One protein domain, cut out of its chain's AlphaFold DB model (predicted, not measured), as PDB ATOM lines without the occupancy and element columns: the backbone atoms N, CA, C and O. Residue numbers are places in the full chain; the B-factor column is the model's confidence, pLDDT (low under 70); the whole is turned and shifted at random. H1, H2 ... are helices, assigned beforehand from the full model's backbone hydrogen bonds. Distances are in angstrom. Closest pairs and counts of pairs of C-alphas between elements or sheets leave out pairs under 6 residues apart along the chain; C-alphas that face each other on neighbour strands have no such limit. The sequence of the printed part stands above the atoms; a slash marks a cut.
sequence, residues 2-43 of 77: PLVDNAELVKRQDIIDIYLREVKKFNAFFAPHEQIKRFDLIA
ATOM      1  N   PRO A   2     227.911 188.456 135.345       51.56
ATOM      2  CA  PRO A   2     228.406 188.589 136.706       51.56
ATOM      3  C   PRO A   2     227.218 188.373 137.646       51.56
ATOM      4  O   PRO A   2     226.172 189.001 137.479       51.56
ATOM      5  N   LEU A   3     227.355 187.427 138.570       59.81
ATOM      6  CA  LEU A   3     226.367 187.164 139.610       59.81
ATOM      7  C   LEU A   3     226.404 188.361 140.564       59.81
ATOM      8  O   LEU A   3     227.308 188.470 141.389       59.81
ATOM      9  N   VAL A   4     225.490 189.313 140.381       71.44
ATOM     10  CA  VAL A   4     225.308 190.399 141.347       71.44
ATOM     11  C   VAL A   4     224.724 189.768 142.606       71.44
ATOM     12  O   VAL A   4     223.730 189.053 142.521       71.44
ATOM     13  N   ASP A   5     225.363 189.999 143.750       88.81
ATOM     14  CA  ASP A   5     224.932 189.431 145.025       88.81
ATOM     15  C   ASP A   5     223.524 189.921 145.399       88.81
ATOM     16  O   ASP A   5     223.221 191.118 145.327       88.81
ATOM     17  N   ASN A   6     222.661 188.996 145.829       90.25
ATOM     18  CA  ASN A   6     221.292 189.293 146.245       90.25
ATOM     19  C   ASN A   6     221.274 190.332 147.372       90.25
ATOM     20  O   ASN A   6     220.386 191.184 147.402       90.25
ATOM     21  N   ALA A   7     222.273 190.310 148.263       91.25
ATOM     22  CA  ALA A   7     222.382 191.270 149.360       91.25
ATOM     23  C   ALA A   7     222.569 192.718 148.886       91.25
ATOM     24  O   ALA A   7     222.182 193.649 149.596       91.25
ATOM     25  N   GLU A   8     223.132 192.913 147.693       91.25
ATOM     26  CA  GLU A   8     223.266 194.229 147.076       91.25
ATOM     27  C   GLU A   8     222.004 194.604 146.296       91.25
ATOM     28  O   GLU A   8     221.514 195.729 146.401       91.25
ATOM     29  N   LEU A   9     221.411 193.646 145.579       92.19
ATOM     30  CA  LEU A   9     220.191 193.877 144.802       92.19
ATOM     31  C   LEU A   9     219.026 194.368 145.664       92.19
ATOM     32  O   LEU A   9     218.330 195.300 145.267       92.19
ATOM     33  N   VAL A  10     218.835 193.800 146.856       94.25
ATOM     34  CA  VAL A  10     217.716 194.178 147.742       94.25
ATOM     35  C   VAL A  10     217.826 195.594 148.316       94.25
ATOM     36  O   VAL A  10     216.843 196.106 148.842       94.25
ATOM     37  N   LYS A  11     218.994 196.240 148.215       93.00
ATOM     38  CA  LYS A  11     219.216 197.625 148.668       93.00
ATOM     39  C   LYS A  11     219.038 198.649 147.553       93.00
ATOM     40  O   LYS A  11     218.978 199.847 147.822       93.00
ATOM     41  N   ARG A  12     219.002 198.201 146.298       95.12
ATOM     42  CA  ARG A  12     218.946 199.085 145.140       95.12
ATOM     43  C   ARG A  12     217.548 199.667 144.959       95.12
ATOM     44  O   ARG A  12     216.564 198.932 144.890       95.12
ATOM     45  N   GLN A  13     217.475 200.989 144.807       95.19
ATOM     46  CA  GLN A  13     216.200 201.696 144.680       95.19
ATOM     47  C   GLN A  13     215.399 201.253 143.450       95.19
ATOM     48  O   GLN A  13     214.193 201.060 143.548       95.19
ATOM     49  N   ASP A  14     216.063 201.014 142.315       95.69
ATOM     50  CA  ASP A  14     215.396 200.565 141.091       95.69
ATOM     51  C   ASP A  14     214.732 199.191 141.259       95.69
ATOM     52  O   ASP A  14     213.648 198.958 140.724       95.69
ATOM     53  N   ILE A  15     215.329 198.304 142.058       95.88
ATOM     54  CA  ILE A  15     214.736 197.008 142.403       95.88
ATOM     55  C   ILE A  15     213.541 197.198 143.339       95.88
ATOM     56  O   ILE A  15     212.467 196.656 143.078       95.88
ATOM     57  N   ILE A  16     213.692 198.000 144.395       95.94
ATOM     58  CA  ILE A  16     212.606 198.300 145.341       95.94
ATOM     59  C   ILE A  16     211.387 198.882 144.605       95.94
ATOM     60  O   ILE A  16     210.255 198.467 144.863       95.94
ATOM     61  N   ASP A  17     211.609 199.771 143.637       97.31
ATOM     62  CA  ASP A  17     210.553 200.402 142.840       97.31
ATOM     63  C   ASP A  17     209.795 199.401 141.952       97.31
ATOM     64  O   ASP A  17     208.582 199.544 141.749       97.31
ATOM     65  N   ILE A  18     210.473 198.366 141.440       97.12
ATOM     66  CA  ILE A  18     209.832 197.273 140.693       97.12
ATOM     67  C   ILE A  18     208.854 196.523 141.604       97.12
ATOM     68  O   ILE A  18     207.684 196.363 141.249       97.12
ATOM     69  N   TYR A  19     209.294 196.120 142.800       97.38
ATOM     70  CA  TYR A  19     208.423 195.435 143.761       97.38
ATOM     71  C   TYR A  19     207.274 196.329 144.233       97.38
ATOM     72  O   TYR A  19     206.136 195.869 144.305       97.38
ATOM     73  N   LEU A  20     207.530 197.617 144.480       96.88
ATOM     74  CA  LEU A  20     206.492 198.577 144.864       96.88
ATOM     75  C   LEU A  20     205.401 198.691 143.792       96.88
ATOM     76  O   LEU A  20     204.213 198.751 144.118       96.88
ATOM     77  N   ARG A  21     205.787 198.692 142.512       97.62
ATOM     78  CA  ARG A  21     204.844 198.731 141.388       97.62
ATOM     79  C   ARG A  21     203.962 197.488 141.345       97.62
ATOM     80  O   ARG A  21     202.747 197.629 141.201       97.62
ATOM     81  N   GLU A  22     204.546 196.304 141.501       97.69
ATOM     82  CA  GLU A  22     203.784 195.051 141.523       97.69
ATOM     83  C   GLU A  22     202.852 194.987 142.738       97.69
ATOM     84  O   GLU A  22     201.660 194.720 142.582       97.69
ATOM     85  N   VAL A  23     203.333 195.343 143.932       97.56
ATOM     86  CA  VAL A  23     202.493 195.410 145.139       97.56
ATOM     87  C   VAL A  23     201.319 196.366 144.930       97.56
ATOM     88  O   VAL A  23     200.178 196.005 145.209       97.56
ATOM     89  N   LYS A  24     201.558 197.563 144.381       97.00
ATOM     90  CA  LYS A  24     200.494 198.541 144.106       97.00
ATOM     91  C   LYS A  24     199.473 198.018 143.096       97.00
ATOM     92  O   LYS A  24     198.275 198.223 143.285       97.00
ATOM     93  N   LYS A  25     199.939 197.344 142.043       97.81
ATOM     94  CA  LYS A  25     199.085 196.723 141.024       97.81
ATOM     95  C   LYS A  25     198.150 195.688 141.642       97.81
ATOM     96  O   LYS A  25     196.965 195.705 141.329       97.81
ATOM     97  N   PHE A  26     198.651 194.825 142.525       97.38
ATOM     98  CA  PHE A  26     197.819 193.798 143.154       97.38
ATOM     99  C   PHE A  26     196.953 194.334 144.297       97.38
ATOM    100  O   PHE A  26     195.803 193.925 144.408       97.38
ATOM    101  N   ASN A  27     197.437 195.301 145.082       97.88
ATOM    102  CA  ASN A  27     196.654 195.958 146.137       97.88
ATOM    103  C   ASN A  27     195.329 196.545 145.615       97.88
ATOM    104  O   ASN A  27     194.359 196.594 146.364       97.88
ATOM    105  N   ALA A  28     195.262 196.951 144.342       97.31
ATOM    106  CA  ALA A  28     194.040 197.463 143.719       97.31
ATOM    107  C   ALA A  28     192.868 196.458 143.706       97.31
ATOM    108  O   ALA A  28     191.721 196.877 143.574       97.31
ATOM    109  N   PHE A  29     193.138 195.156 143.858       97.88
ATOM    110  CA  PHE A  29     192.114 194.105 143.903       97.88
ATOM    111  C   PHE A  29     191.624 193.774 145.320       97.88
ATOM    112  O   PHE A  29     190.715 192.960 145.462       97.88
ATOM    113  N   PHE A  30     192.207 194.378 146.359       97.50
ATOM    114  CA  PHE A  30     191.935 194.043 147.759       97.50
ATOM    115  C   PHE A  30     191.362 195.230 148.530       97.50
ATOM    116  O   PHE A  30     191.650 196.396 148.229       97.50
ATOM    117  N   ALA A  31     190.572 194.938 149.567       97.62
ATOM    118  CA  ALA A  31     190.033 195.973 150.437       97.62
ATOM    119  C   ALA A  31     191.168 196.700 151.191       97.62
ATOM    120  O   ALA A  31     192.208 196.100 151.465       97.62
ATOM    121  N   PRO A  32     190.989 197.967 151.616       95.94
ATOM    122  CA  PRO A  32     192.065 198.752 152.238       95.94
ATOM    123  C   PRO A  32     192.741 198.116 153.468       95.94
ATOM    124  O   PRO A  32     193.878 198.457 153.795       95.94
ATOM    125  N   HIS A  33     192.051 197.214 154.172       95.75
ATOM    126  CA  HIS A  33     192.580 196.503 155.340       95.75
ATOM    127  C   HIS A  33     193.402 195.251 154.985       95.75
ATOM    128  O   HIS A  33     194.166 194.779 155.821       95.75
ATOM    129  N   GLU A  34     193.276 194.743 153.760       96.31
ATOM    130  CA  GLU A  34     194.007 193.581 153.235       96.31
ATOM    131  C   GLU A  34     195.247 193.992 152.426       96.31
ATOM    132  O   GLU A  34     196.112 193.170 152.133       96.31
ATOM    133  N   GLN A  35     195.347 195.274 152.063       97.19
ATOM    134  CA  GLN A  35     196.447 195.805 151.266       97.19
ATOM    135  C   GLN A  35     197.775 195.800 152.031       97.19
ATOM    136  O   GLN A  35     197.863 196.206 153.195       97.19
ATOM    137  N   ILE A  36     198.847 195.433 151.329       96.62
ATOM    138  CA  ILE A  36     200.214 195.528 151.845       96.62
ATOM    139  C   ILE A  36     200.597 197.010 151.899       96.62
ATOM    140  O   ILE A  36     200.751 197.654 150.861       96.62
ATOM    141  N   LYS A  37     200.753 197.552 153.111       93.06
ATOM    142  CA  LYS A  37     201.076 198.976 153.332       93.06
ATOM    143  C   LYS A  37     202.574 199.264 153.316       93.06
ATOM    144  O   LYS A  37     202.991 200.328 152.871       93.06
ATOM    145  N   ARG A  38     203.372 198.340 153.848       94.19
ATOM    146  CA  ARG A  38     204.832 198.422 153.950       94.19
ATOM    147  C   ARG A  38     205.401 197.021 153.747       94.19
ATOM    148  O   ARG A  38     204.784 196.049 154.181       94.19
ATOM    149  N   PHE A  39     206.547 196.926 153.089       95.19
ATOM    150  CA  PHE A  39     207.273 195.677 152.886       95.19
ATOM    151  C   PHE A  39     208.775 195.937 152.976       95.19
ATOM    152  O   PHE A  39     209.222 197.076 152.844       95.19
ATOM    153  N   ASP A  40     209.532 194.873 153.203       94.69
ATOM    154  CA  ASP A  40     210.989 194.883 153.245       94.69
ATOM    155  C   ASP A  40     211.505 193.729 152.378       94.69
ATOM    156  O   ASP A  40     210.899 192.653 152.352       94.69
ATOM    157  N   LEU A  41     212.596 193.958 151.648       95.31
ATOM    158  CA  LEU A  41     213.227 192.943 150.809       95.31
ATOM    159  C   LEU A  41     214.374 192.283 151.578       95.31
ATOM    160  O   LEU A  41     215.217 192.939 152.197       95.31
ATOM    161  N   ILE A  42     214.411 190.956 151.522       94.50
ATOM    162  CA  ILE A  42     215.445 190.130 152.143       94.50
ATOM    163  C   ILE A  42     216.176 189.340 151.063       94.50
ATOM    164  O   ILE A  42     215.562 188.861 150.114       94.50
ATOM    165  N   ALA A  43     217.493 189.222 151.211       94.31
ATOM    166  CA  ALA A  43     218.330 188.429 150.312       94.31
ATOM    167  C   ALA A  43     218.405 186.951 150.730       94.31
ATOM    168  O   ALA A  43     218.872 186.113 149.964       94.31
TER     169      ALA A  43
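AT A GLANCE: This is residues 2 to 43 of the 77 residues of a protein of Bacteroidetes bacterium ADurb.Bin090 (UniProt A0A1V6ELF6). One long helix, H2, makes one side of a narrow rod, and an unnamed strand-free tail, residues 35 to 43, folds back alongside it toward the short helix H1 near the other end. Residues 28 to 34 make the turn between them and stick out at the far end. The printed part has 42 residues, with two named helices, H1 then H2, and no named strand; the class is all helix, with 19 residues in named elements, under half. It is loose, with a radius of gyration of the C-alphas of 12.6 A, and spans 41 by 14 by 13 A.

HOW THE PARTS SIT: H1, residues 6 to 9, and H2, residues 13 to 27, are close but not clearly touching; their closest C-alphas, of Leu 9 and Ile 15, are 6.7 A apart. A tight link of 3 residues joins them. In H2 every O i to N i+4 pair is within hydrogen-bond range; H1 is too short for such a pair.

IN THESE COORDINATES: H1 begins at C-alpha 6 (221.292, 189.293, 146.245). H2 measures 20.4 A from first to last C-alpha and ends at C-alpha 27 (196.654, 195.958, 146.137).

THE WHOLE: The C-alphas farthest apart, of Pro 2 and Ala 31, are 41.4 A apart. The printed part has no cut. Confidence is low, under 70, at residues 2 to 3.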